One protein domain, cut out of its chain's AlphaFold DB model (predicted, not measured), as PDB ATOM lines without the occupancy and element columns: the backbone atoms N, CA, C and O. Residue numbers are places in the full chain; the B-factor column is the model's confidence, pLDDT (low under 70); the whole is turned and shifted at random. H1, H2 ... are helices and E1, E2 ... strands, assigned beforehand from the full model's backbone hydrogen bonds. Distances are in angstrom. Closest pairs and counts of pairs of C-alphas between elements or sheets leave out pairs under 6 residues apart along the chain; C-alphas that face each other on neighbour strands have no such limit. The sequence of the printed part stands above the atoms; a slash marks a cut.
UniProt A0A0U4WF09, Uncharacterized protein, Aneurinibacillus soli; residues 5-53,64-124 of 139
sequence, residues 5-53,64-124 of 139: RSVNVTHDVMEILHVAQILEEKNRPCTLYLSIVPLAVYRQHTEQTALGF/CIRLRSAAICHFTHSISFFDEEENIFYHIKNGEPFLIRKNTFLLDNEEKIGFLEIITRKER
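Overview. This is residues 5 to 53 and 64 to 124 of the 139 residues of an uncharacterized protein of Aneurinibacillus soli (UniProt A0A0U4WF09). One long helix, H1, lies between two small sheets: the long hairpin E6 E7, on which it packs mainly through E7, and the three-stranded sheet E3 E4 E5. A third pair of strands, E1 and E2, lies beside them, E2 bending into E3, and residues 43 to 48, of which 43 belongs to the short helix H2, stick out. The printed part has 110 residues, with two named helices and seven named strands in the order H1 E1 H2 E2 E3 E4 E5 E6 E7; its three sheets, in the orders E3 E4 E5, E1 E2 and E6 E7, are antiparallel. The class is mixed, helices and strands; the whole is compact, with a radius of gyration of the C-alphas of 15.1 A, and spans 43 by 35 by 29 A.

Arrangement. Start at H1, residues 5 to 25; in it and in H2, residues 39 to 43, every O i to N i+4 pair is within hydrogen-bond range. Next find E1, residues 32 to 38, antiparallel to E2, residues 64 to 67, with N 34 and O 65 2.8 A apart. E2 runs on into E3, residues 69 to 73, at 74 degrees. E3, E4 at residues 78 to 82 and E5 at residues 88 to 92 form a meander, each strand the antiparallel neighbour of the one before; look at N 71 and O 80, 2.8 A, and N 81 and O 90, 2.9 A. H1 is on this sheet at a height of 9.8 A, over E3 and E4, giving two layers, a helix on one face of a sheet; on the local plane it stands at 32 degrees to E3, only just slantwise to the strands. Its closest C-alphas to E3 are those of Thr 10 and Ile 72, 7.3 A apart. Last comes the hairpin of E6, residues 99 to 107, and E7, residues 110 to 119, with N 117 and O 101 2.7 A apart. The closest C-alphas of H1 and E7 are those of Ile 16 and Ile 113, 5.7 A apart. E1 and E7 are near each other, and E4 and E7 are apart.

Along the chain. Find C-alpha 5 at (231.382, 144.032, 184.642); from there H1 runs 30.4 A to C-alpha 25 at (209.460, 160.031, 198.250). E1 measures 20.2 A, H2 6.1 A, E2 9.2 A, E3 13.6 A, E4 13.3 A, E5 11.2 A and E6 25.4 A. E7 runs 26.6 A to C-alpha 119 at (223.196, 136.492, 184.054).

Size, cuts and confidence. Look for the farthest C-alphas at Ala 50 and Asn 109, 45.5 A apart. Residues 54 to 63 are not printed, and C-alphas 53 and 64 are 15.9 A apart across the cut. Of the links printed whole, none is long. Residues 123 to 124 pair antiparallel with residues 37 to 38 of E1. The mean pLDDT of the printed part is 86.8, and residues 44 to 53 are under 70.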
ATOM      1  N   ARG A   5     232.712 144.606 184.414       78.00
ATOM      2  CA  ARG A   5     231.382 144.032 184.642       78.00
ATOM      3  C   ARG A   5     230.939 144.098 186.106       78.00
ATOM      4  O   ARG A   5     229.795 144.454 186.350       78.00
ATOM      5  N   SER A   6     231.813 143.799 187.070       78.06
ATOM      6  CA  SER A   6     231.455 143.859 188.498       78.06
ATOM      7  C   SER A   6     231.173 145.297 188.942       78.06
ATOM      8  O   SER A   6     230.254 145.537 189.723       78.06
ATOM      9  N   VAL A   7     231.931 146.262 188.404       82.88
ATOM     10  CA  VAL A   7     231.708 147.696 188.651       82.88
ATOM     11  C   VAL A   7     230.355 148.129 188.086       82.88
ATOM     12  O   VAL A   7     229.569 148.740 188.803       82.88
ATOM     13  N   ASN A   8     230.046 147.737 186.846       87.12
ATOM     14  CA  ASN A   8     228.781 148.080 186.197       87.12
ATOM     15  C   ASN A   8     227.567 147.497 186.934       87.12
ATOM     16  O   ASN A   8     226.620 148.233 187.180       87.12
ATOM     17  N   VAL A   9     227.605 146.223 187.356       89.88
ATOM     18  CA  VAL A   9     226.498 145.648 188.152       89.88
ATOM     19  C   VAL A   9     226.305 146.424 189.449       89.88
ATOM     20  O   VAL A   9     225.175 146.710 189.823       89.88
ATOM     21  N   THR A  10     227.396 146.766 190.134       90.38
ATOM     22  CA  THR A  10     227.318 147.519 191.392       90.38
ATOM     23  C   THR A  10     226.636 148.868 191.171       90.38
ATOM     24  O   THR A  10     225.719 149.214 191.909       90.38
ATOM     25  N   HIS A  11     227.043 149.601 190.131       91.19
ATOM     26  CA  HIS A  11     226.416 150.864 189.752       91.19
ATOM     27  C   HIS A  11     224.927 150.688 189.430       91.19
ATOM     28  O   HIS A  11     224.097 151.387 189.998       91.19
ATOM     29  N   ASP A  12     224.581 149.730 188.569       93.44
ATOM     30  CA  ASP A  12     223.199 149.507 188.135       93.44
ATOM     31  C   ASP A  12     222.282 149.078 189.299       93.44
ATOM     32  O   ASP A  12     221.122 149.486 189.355       93.44
ATOM     33  N   VAL A  13     222.796 148.291 190.257       94.00
ATOM     34  CA  VAL A  13     222.068 147.921 191.485       94.00
ATOM     35  C   VAL A  13     221.871 149.133 192.399       94.00
ATOM     36  O   VAL A  13     220.782 149.310 192.939       94.00
ATOM     37  N   MET A  14     222.886 149.984 192.572       93.62
ATOM     38  CA  MET A  14     222.721 151.218 193.351       93.62
ATOM     39  C   MET A  14     221.715 152.166 192.695       93.62
ATOM     40  O   MET A  14     220.883 152.745 193.388       93.62
ATOM     41  N   GLU A  15     221.756 152.296 191.370       94.44
ATOM     42  CA  GLU A  15     220.850 153.169 190.627       94.44
ATOM     43  C   GLU A  15     219.392 152.720 190.773       94.44
ATOM     44  O   GLU A  15     218.541 153.535 191.120       94.44
ATOM     45  N   ILE A  16     219.080 151.434 190.583       94.25
ATOM     46  CA  ILE A  16     217.692 150.961 190.711       94.25
ATOM     47  C   ILE A  16     217.165 151.057 192.156       94.25
ATOM     48  O   ILE A  16     215.989 151.361 192.352       94.25
ATOM     49  N   LEU A  17     218.021 150.877 193.169       94.44
ATOM     50  CA  LEU A  17     217.658 151.133 194.572       94.44
ATOM     51  C   LEU A  17     217.385 152.621 194.823       94.44
ATOM     52  O   LEU A  17     216.408 152.968 195.481       94.44
ATOM     53  N   HIS A  18     218.208 153.502 194.258       94.44
ATOM     54  CA  HIS A  18     217.996 154.941 194.350       94.44
ATOM     55  C   HIS A  18     216.690 155.373 193.666       94.44
ATOM     56  O   HIS A  18     215.939 156.178 194.212       94.44
ATOM     57  N   VAL A  19     216.359 154.790 192.511       93.94
ATOM     58  CA  VAL A  19     215.066 155.015 191.844       93.94
ATOM     59  C   VAL A  19     213.902 154.566 192.730       93.94
ATOM     60  O   VAL A  19     212.894 155.267 192.788       93.94
ATOM     61  N   ALA A  20     214.035 153.450 193.455       93.31
ATOM     62  CA  ALA A  20     213.012 153.003 194.401       93.31
ATOM     63  C   ALA A  20     212.754 154.048 195.493       93.31
ATOM     64  O   ALA A  20     211.599 154.387 195.747       93.31
ATOM     65  N   GLN A  21     213.824 154.612 196.060       93.56
ATOM     66  CA  GLN A  21     213.732 155.690 197.043       93.56
ATOM     67  C   GLN A  21     213.048 156.939 196.460       93.56
ATOM     68  O   GLN A  21     212.130 157.476 197.071       93.56
ATOM     69  N   ILE A  22     213.423 157.370 195.248       93.94
ATOM     70  CA  ILE A  22     212.778 158.518 194.580       93.94
ATOM     71  C   ILE A  22     211.274 158.271 194.386       93.94
ATOM     72  O   ILE A  22     210.457 159.178 194.558       93.94
ATOM     73  N   LEU A  23     210.891 157.058 193.979       92.56
ATOM     74  CA  LEU A  23     209.485 156.694 193.795       92.56
ATOM     75  C   LEU A  23     208.725 156.715 195.128       92.56
ATOM     76  O   LEU A  23     207.602 157.219 195.160       92.56
ATOM     77  N   GLU A  24     209.345 156.237 196.209       93.44
ATOM     78  CA  GLU A  24     208.791 156.281 197.567       93.44
ATOM     79  C   GLU A  24     208.558 157.722 198.042       93.44
ATOM     80  O   GLU A  24     207.440 158.066 198.426       93.44
ATOM     81  N   GLU A  25     209.557 158.599 197.908       94.62
ATOM     82  CA  GLU A  25     209.460 160.031 198.250       94.62
ATOM     83  C   GLU A  25     208.336 160.745 197.477       94.62
ATOM     84  O   GLU A  25     207.734 161.708 197.958       94.62
ATOM     85  N   LYS A  26     208.012 160.251 196.278       93.50
ATOM     86  CA  LYS A  26     206.936 160.762 195.416       93.50
ATOM     87  C   LYS A  26     205.587 160.068 195.635       93.50
ATOM     88  O   LYS A  26     204.661 160.331 194.865       93.50
ATOM     89  N   ASN A  27     205.451 159.199 196.639       92.62
ATOM     90  CA  ASN A  27     204.255 158.385 196.897       92.62
ATOM     91  C   ASN A  27     203.812 157.541 195.681       92.62
ATOM     92  O   ASN A  27     202.616 157.361 195.430       92.62
ATOM     93  N   ARG A  28     204.768 157.042 194.885       88.19
ATOM     94  CA  ARG A  28     204.522 156.146 193.743       88.19
ATOM     95  C   ARG A  28     204.856 154.693 194.118       88.19
ATOM     96  O   ARG A  28     205.682 154.472 195.000       88.19
ATOM     97  N   PRO A  29     204.269 153.683 193.442       87.25
ATOM     98  CA  PRO A  29     204.648 152.287 193.658       87.25
ATOM     99  C   PRO A  29     206.151 152.066 193.421       87.25
ATOM    100  O   PRO A  29     206.650 152.336 192.330       87.25
ATOM    101  N   CYS A  30     206.854 151.566 194.437       91.75
ATOM    102  CA  CYS A  30     208.317 151.449 194.452       91.75
ATOM    103  C   CYS A  30     208.828 150.049 194.838       91.75
ATOM    104  O   CYS A  30     210.036 149.839 194.919       91.75
ATOM    105  N   THR A  31     207.940 149.076 195.071       92.69
ATOM    106  CA  THR A  31     208.341 147.726 195.488       92.69
ATOM    107  C   THR A  31     209.199 147.054 194.421       92.69
ATOM    108  O   THR A  31     208.731 146.804 193.311       92.69
ATOM    109  N   LEU A  32     210.435 146.713 194.777       93.94
ATOM    110  CA  LEU A  32     211.337 145.950 193.923       93.94
ATOM    111  C   LEU A  32     211.167 144.451 194.148       93.94
ATOM    112  O   LEU A  32     211.053 143.973 195.276       93.94
ATOM    113  N   TYR A  33     211.204 143.701 193.056       93.69
ATOM    114  CA  TYR A  33     211.143 142.248 193.051       93.69
ATOM    115  C   TYR A  33     212.382 141.681 192.375       93.69
ATOM    116  O   TYR A  33     212.781 142.169 191.317       93.69
ATOM    117  N   LEU A  34     212.943 140.623 192.956       94.19
ATOM    118  CA  LEU A  34     214.014 139.819 192.385       94.19
ATOM    119  C   LEU A  34     213.497 138.411 192.088       94.19
ATOM    120  O   LEU A  34     213.064 137.704 192.999       94.19
ATOM    121  N   SER A  35     213.562 137.990 190.828       91.75
ATOM    122  CA  SER A  35     213.430 136.577 190.457       91.75
ATOM    123  C   SER A  35     214.788 135.980 190.128       91.75
ATOM    124  O   SER A  35     215.629 136.629 189.506       91.75
ATOM    125  N   ILE A  36     215.007 134.740 190.563       90.88
ATOM    126  CA  ILE A  36     216.253 134.005 190.333       90.88
ATOM    127  C   ILE A  36     215.893 132.632 189.785       90.88
ATOM    128  O   ILE A  36     215.108 131.896 190.386       90.88
ATOM    129  N   VAL A  37     216.489 132.282 188.648       88.56
ATOM    130  CA  VAL A  37     216.320 130.971 188.018       88.56
ATOM    131  C   VAL A  37     217.681 130.387 187.645       88.56
ATOM    132  O   VAL A  37     218.501 131.095 187.053       88.56
ATOM    133  N   PRO A  38     217.953 129.102 187.944       88.75
ATOM    134  CA  PRO A  38     219.173 128.450 187.487       88.75
ATOM    135  C   PRO A  38     219.321 128.540 185.964       88.75
ATOM    136  O   PRO A  38     218.362 128.358 185.217       88.75
ATOM    137  N   LEU A  39     220.537 128.776 185.479       86.69
ATOM    138  CA  LEU A  39     220.805 129.016 184.064       86.69
ATOM    139  C   LEU A  39     220.546 127.769 183.211       86.69
ATOM    140  O   LEU A  39     220.140 127.885 182.059       86.69
ATOM    141  N   ALA A  40     220.771 126.581 183.777       83.25
ATOM    142  CA  ALA A  40     220.419 125.317 183.132       83.25
ATOM    143  C   ALA A  40     218.916 125.259 182.830       83.25
ATOM    144  O   ALA A  40     218.526 124.963 181.708       83.25
ATOM    145  N   VAL A  41     218.102 125.651 183.810       78.94
ATOM    146  CA  VAL A  41     216.646 125.715 183.687       78.94
ATOM    147  C   VAL A  41     216.255 126.813 182.699       78.94
ATOM    148  O   VAL A  41     215.483 126.552 181.788       78.94
ATOM    149  N   TYR A  42     216.869 128.002 182.791       77.69
ATOM    150  CA  TYR A  42     216.663 129.105 181.843       77.69
ATOM    151  C   TYR A  42     216.867 128.696 180.379       77.69
ATOM    152  O   TYR A  42     216.098 129.120 179.528       77.69
ATOM    153  N   ARG A  43     217.889 127.879 180.083       74.19
ATOM    154  CA  ARG A  43     218.229 127.442 178.714       74.19
ATOM    155  C   ARG A  43     217.303 126.358 178.159       74.19
ATOM    156  O   ARG A  43     217.261 126.174 176.945       74.19
ATOM    157  N   GLN A  44     216.567 125.646 179.010       66.69
ATOM    158  CA  GLN A  44     215.637 124.579 178.622       66.69
ATOM    159  C   GLN A  44     214.275 125.155 178.195       66.69
ATOM    160  O   GLN A  44     213.227 124.737 178.682       66.69
ATOM    161  N   HIS A  45     214.302 126.122 177.270       63.62
ATOM    162  CA  HIS A  45     213.211 127.024 176.858       63.62
ATOM    163  C   HIS A  45     211.871 126.370 176.441       63.62
ATOM    164  O   HIS A  45     210.915 127.084 176.143       63.62
ATOM    165  N   THR A  46     211.763 125.041 176.424       54.59
ATOM    166  CA  THR A  46     210.568 124.287 176.014       54.59
ATOM    167  C   THR A  46     210.348 122.969 176.770       54.59
ATOM    168  O   THR A  46     209.407 122.250 176.442       54.59
ATOM    169  N   GLU A  47     211.147 122.631 177.788       54.41
ATOM    170  CA  GLU A  47     211.023 121.335 178.475       54.41
ATOM    171  C   GLU A  47     210.184 121.435 179.758       54.41
ATOM    172  O   GLU A  47     210.354 122.335 180.584       54.41
ATOM    173  N   GLN A  48     209.267 120.482 179.942       58.19
ATOM    174  CA  GLN A  48     208.596 120.267 181.220       58.19
ATOM    175  C   GLN A  48     209.624 119.690 182.198       58.19
ATOM    176  O   GLN A  48     210.114 118.578 182.009       58.19
ATOM    177  N   THR A  49     209.975 120.448 183.232       57.47
ATOM    178  CA  THR A  49     210.961 120.010 184.231       57.47
ATOM    179  C   THR A  49     210.268 119.474 185.485       57.47
ATOM    180  O   THR A  49     209.075 119.701 185.696       57.47
ATOM    181  N   ALA A  50     211.030 118.844 186.385       55.62
ATOM    182  CA  ALA A  50     210.553 118.460 187.718       55.62
ATOM    183  C   ALA A  50     210.062 119.652 188.573       55.62
ATOM    184  O   ALA A  50     209.350 119.453 189.551       55.62
ATOM    185  N   LEU A  51     210.419 120.888 188.200       52.19
ATOM    186  CA  LEU A  51     209.981 122.127 188.853       52.19
ATOM    187  C   LEU A  51     208.672 122.690 188.257       52.19
ATOM    188  O   LEU A  51     208.207 123.739 188.698       52.19
ATOM    189  N   GLY A  52     208.072 122.006 187.273       56.06
ATOM    190  CA  GLY A  52     206.818 122.387 186.617       56.06
ATOM    191  C   GLY A  52     206.990 122.942 185.197       56.06
ATOM    192  O   GLY A  52     208.060 122.852 184.585       56.06
ATOM    193  N   PHE A  53     205.901 123.505 184.660       52.19
ATOM    194  CA  PHE A  53     205.896 124.216 183.380       52.19
ATOM    195  C   PHE A  53     206.437 125.633 183.562       52.19
ATOM    196  O   PHE A  53     205.794 126.484 184.178       52.19
ATOM    197  N   CYS A  64     209.621 134.782 192.873       89.31
ATOM    198  CA  CYS A  64     209.832 136.216 193.013       89.31
ATOM    199  C   CYS A  64     209.912 136.551 194.496       89.31
ATOM    200  O   CYS A  64     209.028 136.166 195.263       89.31
ATOM    201  N   ILE A  65     210.959 137.260 194.888       93.00
ATOM    202  CA  ILE A  65     211.181 137.696 196.263       93.00
ATOM    203  C   ILE A  65     211.137 139.220 196.262       93.00
ATOM    204  O   ILE A  65     211.736 139.860 195.396       93.00
ATOM    205  N   ARG A  66     210.391 139.803 197.201       94.31
ATOM    206  CA  ARG A  66     210.418 141.248 197.420       94.31
ATOM    207  C   ARG A  66     211.769 141.630 197.993       94.31
ATOM    208  O   ARG A  66     212.220 141.042 198.972       94.31
ATOM    209  N   LEU A  67     212.412 142.594 197.355       95.19
ATOM    210  CA  LEU A  67     213.699 143.095 197.785       95.19
ATOM    211  C   LEU A  67     213.486 144.191 198.829       95.19
ATOM    212  O   LEU A  67     212.833 145.196 198.543       95.19
ATOM    213  N   ARG A  68     214.087 144.019 200.006       93.81
ATOM    214  CA  ARG A  68     214.158 145.057 201.036       93.81
ATOM    215  C   ARG A  68     215.334 145.990 200.797       93.81
ATOM    216  O   ARG A  68     215.168 147.205 200.809       93.81
ATOM    217  N   SER A  69     216.521 145.424 200.603       93.88
ATOM    218  CA  SER A  69     217.763 146.180 200.428       93.88
ATOM    219  C   SER A  69     218.849 145.326 199.767       93.88
ATOM    220  O   SER A  69     218.688 144.118 199.567       93.88
ATOM    221  N   ALA A  70     219.974 145.952 199.422       96.12
ATOM    222  CA  ALA A  70     221.194 145.247 199.055       96.12
ATOM    223  C   ALA A  70     222.409 145.874 199.750       96.12
ATOM    224  O   ALA A  70     222.447 147.083 199.973       96.12
ATOM    225  N   ALA A  71     223.416 145.057 200.056       94.75
ATOM    226  CA  ALA A  71     224.692 145.497 200.612       94.75
ATOM    227  C   ALA A  71     225.828 145.177 199.642       94.75
ATOM    228  O   ALA A  71     225.903 144.073 199.095       94.75
ATOM    229  N   ILE A  72     226.729 146.139 199.464       93.25
ATOM    230  CA  ILE A  72     227.863 146.051 198.546       93.25
ATOM    231  C   ILE A  72     229.143 145.984 199.371       93.25
ATOM    232  O   ILE A  72     229.461 146.901 200.126       93.25
ATOM    233  N   CYS A  73     229.908 144.909 199.207       90.38
ATOM    234  CA  CYS A  73     231.240 144.809 199.785       90.38
ATOM    235  C   CYS A  73     232.284 145.189 198.736       90.38
ATOM    236  O   CYS A  73     232.521 144.446 197.784       90.38
ATOM    237  N   HIS A  74     232.953 146.326 198.927       84.12
ATOM    238  CA  HIS A  74     233.992 146.798 198.008       84.12
ATOM    239  C   HIS A  74     235.306 146.019 198.098       84.12
ATOM    240  O   HIS A  74     236.104 146.118 197.181       84.12
ATOM    241  N   PHE A  75     235.550 145.251 199.163       85.50
ATOM    242  CA  PHE A  75     236.761 144.429 199.264       85.50
ATOM    243  C   PHE A  75     236.620 143.123 198.472       85.50
ATOM    244  O   PHE A  75     237.514 142.728 197.728       85.50
ATOM    245  N   THR A  76     235.470 142.457 198.603       86.00
ATOM    246  CA  THR A  76     235.177 141.197 197.902       86.00
ATOM    247  C   THR A  76     234.454 141.400 196.573       86.00
ATOM    248  O   THR A  76     234.256 140.432 195.841       86.00
ATOM    249  N   HIS A  77     234.059 142.636 196.260       81.94
ATOM    250  CA  HIS A  77     233.240 143.018 195.104       81.94
ATOM    251  C   HIS A  77     232.012 142.130 194.956       81.94
ATOM    252  O   HIS A  77     231.761 141.549 193.899       81.94
ATOM    253  N   SER A  78     231.295 141.990 196.065       90.94
ATOM    254  CA  SER A  78     230.088 141.189 196.137       90.94
ATOM    255  C   SER A  78     228.882 142.026 196.520       90.94
ATOM    256  O   SER A  78     229.005 143.054 197.188       90.94
ATOM    257  N   ILE A  79     227.718 141.561 196.084       94.62
ATOM    258  CA  ILE A  79     226.424 142.181 196.345       94.62
ATOM    259  C   ILE A  79     225.560 141.136 197.031       94.62
ATOM    260  O   ILE A  79     225.354 140.056 196.480       94.62
ATOM    261  N   SER A  80     225.076 141.448 198.227       96.25
ATOM    262  CA  SER A  80     224.120 140.613 198.961       96.25
ATOM    263  C   SER A  80     222.750 141.268 198.909       96.25
ATOM    264  O   SER A  80     222.656 142.470 199.141       96.25
ATOM    265  N   PHE A  81     221.713 140.494 198.610       96.38
ATOM    266  CA  PHE A  81     220.329 140.955 198.513       96.38
ATOM    267  C   PHE A  81     219.524 140.414 199.692       96.38
ATOM    268  O   PHE A  81     219.628 139.226 200.015       96.38
ATOM    269  N   PHE A  82     218.732 141.293 200.306       97.12
ATOM    270  CA  PHE A  82     217.985 141.033 201.532       97.12
ATOM    271  C   PHE A  82     216.484 141.057 201.263       97.12
ATOM    272  O   PHE A  82     215.996 141.933 200.538       97.12
ATOM    273  N   ASP A  83     215.760 140.090 201.816       95.50
ATOM    274  CA  ASP A  83     214.301 140.039 201.738       95.50
ATOM    275  C   ASP A  83     213.646 140.905 202.828       95.50
ATOM    276  O   ASP A  83     214.324 141.602 203.585       95.50
ATOM    277  N   GLU A  84     212.313 140.901 202.886       93.62
ATOM    278  CA  GLU A  84     211.530 141.674 203.863       93.62
ATOM    279  C   GLU A  84     211.834 141.304 205.329       93.62
ATOM    280  O   GLU A  84     211.593 142.125 206.212       93.62
ATOM    281  N   GLU A  85     212.396 140.119 205.587       96.12
ATOM    282  CA  GLU A  85     212.801 139.641 206.917       96.12
ATOM    283  C   GLU A  85     214.290 139.905 207.212       96.12
ATOM    284  O   GLU A  85     214.825 139.416 208.204       96.12
ATOM    285  N   GLU A  86     214.970 140.676 206.356       93.19
ATOM    286  CA  GLU A  86     216.411 140.963 206.424       93.19
ATOM    287  C   GLU A  86     217.309 139.722 206.284       93.19
ATOM    288  O   GLU A  86     218.494 139.746 206.632       93.19
ATOM    289  N   ASN A  87     216.792 138.640 205.696       95.81
ATOM    290  CA  ASN A  87     217.598 137.469 205.378       95.81
ATOM    291  C   ASN A  87     218.308 137.654 204.034       95.81
ATOM    292  O   ASN A  87     217.720 138.093 203.042       95.81
ATOM    293  N   ILE A  88     219.580 137.248 203.968       95.56
ATOM    294  CA  ILE A  88     220.305 137.176 202.696       95.56
ATOM    295  C   ILE A  88     219.756 135.990 201.902       95.56
ATOM    296  O   ILE A  88     220.020 134.837 202.242       95.56
ATOM    297  N   PHE A  89     219.047 136.268 200.812       93.69
ATOM    298  CA  PHE A  89     218.489 135.223 199.946       93.69
ATOM    299  C   PHE A  89     219.258 135.060 198.632       93.69
ATOM    300  O   PHE A  89     219.122 134.041 197.955       93.69
ATOM    301  N   TYR A  90     220.060 136.057 198.251       93.50
ATOM    302  CA  TYR A  90     220.846 136.013 197.026       93.50
ATOM    303  C   TYR A  90     222.151 136.785 197.145       93.50
ATOM    304  O   TYR A  90     222.244 137.786 197.856       93.50
ATOM    305  N   HIS A  91     223.172 136.310 196.437       92.44
ATOM    306  CA  HIS A  91     224.510 136.860 196.521       92.44
ATOM    307  C   HIS A  91     225.230 136.745 195.179       92.44
ATOM    308  O   HIS A  91     225.339 135.653 194.631       92.44
ATOM    309  N   ILE A  92     225.761 137.864 194.689       91.25
ATOM    310  CA  ILE A  92     226.592 137.930 193.484       91.25
ATOM    311  C   ILE A  92     228.032 138.172 193.920       91.25
ATOM    312  O   ILE A  92     228.314 139.163 194.596       91.25
ATOM    313  N   LYS A  93     228.954 137.304 193.509       89.00
ATOM    314  CA  LYS A  93     230.396 137.450 193.749       89.00
ATOM    315  C   LYS A  93     231.106 138.068 192.552       89.00
ATOM    316  O   LYS A  93     230.637 138.036 191.413       89.00
ATOM    317  N   ASN A  94     232.301 138.586 192.811       78.94
ATOM    318  CA  ASN A  94     233.165 139.133 191.778       78.94
ATOM    319  C   ASN A  94     233.402 138.136 190.633       78.94
ATOM    320  O   ASN A  94     233.734 136.974 190.867       78.94
ATOM    321  N   GLY A  95     233.274 138.599 189.388       71.12
ATOM    322  CA  GLY A  95     233.512 137.777 188.199       71.12
ATOM    323  C   GLY A  95     232.398 136.776 187.867       71.12
ATOM    324  O   GLY A  95     232.486 136.114 186.833       71.12
ATOM    325  N   GLU A  96     231.342 136.682 188.685       80.62
ATOM    326  CA  GLU A  96     230.152 135.891 188.354       80.62
ATOM    327  C   GLU A  96     229.297 136.525 187.248       80.62
ATOM    328  O   GLU A  96     228.865 135.768 186.372       80.62
ATOM    329  N   PRO A  97     229.072 137.858 187.209       81.25
ATOM    330  CA  PRO A  97     228.283 138.475 186.149       81.25
ATOM    331  C   PRO A  97     228.923 138.293 184.772       81.25
ATOM    332  O   PRO A  97     230.003 138.811 184.463       81.25
ATOM    333  N   PHE A  98     228.220 137.566 183.913       79.94
ATOM    334  CA  PHE A  98     228.611 137.324 182.535       79.94
ATOM    335  C   PHE A  98     227.934 138.302 181.574       79.94
ATOM    336  O   PHE A  98     228.612 138.866 180.714       79.94
ATOM    337  N   LEU A  99     226.627 138.518 181.737       80.81
ATOM    338  CA  LEU A  99     225.829 139.446 180.939       80.81
ATOM    339  C   LEU A  99     224.966 140.304 181.859       80.81
ATOM    340  O   LEU A  99     224.428 139.813 182.849       80.81
ATOM    341  N   ILE A 100     224.832 141.575 181.499       86.19
ATOM    342  CA  ILE A 100     223.975 142.539 182.177       86.19
ATOM    343  C   ILE A 100     223.083 143.139 181.098       86.19
ATOM    344  O   ILE A 100     223.597 143.615 180.083       86.19
ATOM    345  N   ARG A 101     221.764 143.093 181.283       86.69
ATOM    346  CA  ARG A 101     220.825 143.840 180.443       86.69
ATOM    347  C   ARG A 101     220.002 144.749 181.327       86.69
ATOM    348  O   ARG A 101     219.520 144.329 182.369       86.69
ATOM    349  N   LYS A 102     219.810 145.982 180.893       89.31
ATOM    350  CA  LYS A 102     218.950 146.943 181.570       89.31
ATOM    351  C   LYS A 102     218.068 147.624 180.550       89.31
ATOM    352  O   LYS A 102     218.430 147.706 179.375       89.31
ATOM    353  N   ASN A 103     216.922 148.095 181.003       86.25
ATOM    354  CA  ASN A 103     216.101 149.004 180.226       86.25
ATOM    355  C   ASN A 103     215.690 150.162 181.113       86.25
ATOM    356  O   ASN A 103     215.486 149.999 182.324       86.25
ATOM    357  N   THR A 104     215.599 151.322 180.491       87.69
ATOM    358  CA  THR A 104     215.250 152.561 181.156       87.69
ATOM    359  C   THR A 104     213.778 152.881 180.932       87.69
ATOM    360  O   THR A 104     213.107 152.333 180.053       87.69
ATOM    361  N   PHE A 105     213.252 153.749 181.781       85.06
ATOM    362  CA  PHE A 105     211.972 154.410 181.592       85.06
ATOM    363  C   PHE A 105     212.140 155.889 181.928       85.06
ATOM    364  O   PHE A 105     213.101 156.279 182.593       85.06
ATOM    365  N   LEU A 106     211.206 156.713 181.462       88.06
ATOM    366  CA  LEU A 106     211.193 158.129 181.796       88.06
ATOM    367  C   LEU A 106     210.527 158.335 183.156       88.06
ATOM    368  O   LEU A 106     209.355 157.998 183.342       88.06
ATOM    369  N   LEU A 107     211.268 158.931 184.085       86.12
ATOM    370  CA  LEU A 107     210.772 159.430 185.360       86.12
ATOM    371  C   LEU A 107     211.024 160.936 185.401       86.12
ATOM    372  O   LEU A 107     212.165 161.371 185.469       86.12
ATOM    373  N   ASP A 108     209.951 161.727 185.329       88.06
ATOM    374  CA  ASP A 108     210.005 163.195 185.356       88.06
ATOM    375  C   ASP A 108     210.980 163.793 184.313       88.06
ATOM    376  O   ASP A 108     211.739 164.712 184.597       88.06
ATOM    377  N   ASN A 109     210.929 163.263 183.084       89.69
ATOM    378  CA  ASN A 109     211.788 163.601 181.935       89.69
ATOM    379  C   ASN A 109     213.262 163.179 182.044       89.69
ATOM    380  O   ASN A 109     214.043 163.488 181.146       89.69
ATOM    381  N   GLU A 110     213.638 162.425 183.075       90.62
ATOM    382  CA  GLU A 110     214.952 161.791 183.167       90.62
ATOM    383  C   GLU A 110     214.850 160.293 182.870       90.62
ATOM    384  O   GLU A 110     213.935 159.611 183.336       90.62
ATOM    385  N   GLU A 111     215.802 159.755 182.110       91.88
ATOM    386  CA  GLU A 111     215.926 158.306 181.959       91.88
ATOM    387  C   GLU A 111     216.437 157.686 183.262       91.88
ATOM    388  O   GLU A 111     217.471 158.090 183.796       91.88
ATOM    389  N   LYS A 112     215.710 156.687 183.765       91.38
ATOM    390  CA  LYS A 112     216.051 155.925 184.971       91.38
ATOM    391  C   LYS A 112     215.964 154.432 184.696       91.38
ATOM    392  O   LYS A 112     215.127 154.002 183.901       91.38
ATOM    393  N   ILE A 113     216.784 153.619 185.362       90.81
ATOM    394  CA  ILE A 113     216.674 152.155 185.263       90.81
ATOM    395  C   ILE A 113     215.303 151.677 185.766       90.81
ATOM    396  O   ILE A 113     214.927 151.909 186.912       90.81
ATOM    397  N   GLY A 114     214.577 150.952 184.907       85.50
ATOM    398  CA  GLY A 114     213.298 150.311 185.242       85.50
ATOM    399  C   GLY A 114     213.413 148.817 185.532       85.50
ATOM    400  O   GLY A 114     212.602 148.264 186.278       85.50
ATOM    401  N   PHE A 115     214.424 148.155 184.958       89.81
ATOM    402  CA  PHE A 115     214.782 146.788 185.319       89.81
ATOM    403  C   PHE A 115     216.262 146.492 185.095       89.81
ATOM    404  O   PHE A 115     216.923 147.128 184.267       89.81
ATOM    405  N   LEU A 116     216.733 145.445 185.769       92.62
ATOM    406  CA  LEU A 116     218.082 144.912 185.644       92.62
ATOM    407  C   LEU A 116     218.059 143.376 185.547       92.62
ATOM    408  O   LEU A 116     217.605 142.689 186.454       92.62
ATOM    409  N   GLU A 117     218.572 142.830 184.452       91.81
ATOM    410  CA  GLU A 117     218.819 141.403 184.242       91.81
ATOM    411  C   GLU A 117     220.314 141.125 184.413       91.81
ATOM    412  O   GLU A 117     221.149 141.719 183.729       91.81
ATOM    413  N   ILE A 118     220.650 140.192 185.298       92.44
ATOM    414  CA  ILE A 118     222.024 139.788 185.588       92.44
ATOM    415  C   ILE A 118     222.130 138.290 185.336       92.44
ATOM    416  O   ILE A 118     221.509 137.487 186.027       92.44
ATOM    417  N   ILE A 119     222.935 137.899 184.356       89.75
ATOM    418  CA  ILE A 119     223.196 136.492 184.054       89.75
ATOM    419  C   ILE A 119     224.585 136.141 184.561       89.75
ATOM    420  O   ILE A 119     225.580 136.718 184.111       89.75
ATOM    421  N   THR A 120     224.655 135.175 185.471       90.44
ATOM    422  CA  THR A 120     225.899 134.552 185.922       90.44
ATOM    423  C   THR A 120     226.155 133.258 185.151       90.44
ATOM    424  O   THR A 120     225.429 132.904 184.223       90.44
ATOM    425  N   ARG A 121     227.201 132.508 185.513       86.75
ATOM    426  CA  ARG A 121     227.394 131.144 184.982       86.75
ATOM    427  C   ARG A 121     226.379 130.138 185.534       86.75
ATOM    428  O   ARG A 121     226.239 129.064 184.954       86.75
ATOM    429  N   LYS A 122     225.724 130.457 186.652       89.62
ATOM    430  CA  LYS A 122     224.861 129.539 187.403       89.62
ATOM    431  C   LYS A 122     223.394 129.906 187.316       89.62
ATOM    432  O   LYS A 122     222.567 129.002 187.323       89.62
ATOM    433  N   GLU A 123     223.069 131.188 187.201       91.31
ATOM    434  CA  GLU A 123     221.692 131.661 187.243       91.31
ATOM    435  C   GLU A 123     221.457 132.920 186.414       91.31
ATOM    436  O   GLU A 123     222.381 133.591 185.950       91.31
ATOM    437  N   ARG A 124     220.179 133.229 186.252       90.25
ATOM    438  CA  ARG A 124     219.668 134.513 185.802       90.25
ATOM    439  C   ARG A 124     218.923 135.146 186.972       90.25
ATOM    440  O   ARG A 124     217.934 134.582 187.435       90.25
TER     441      ARG A 124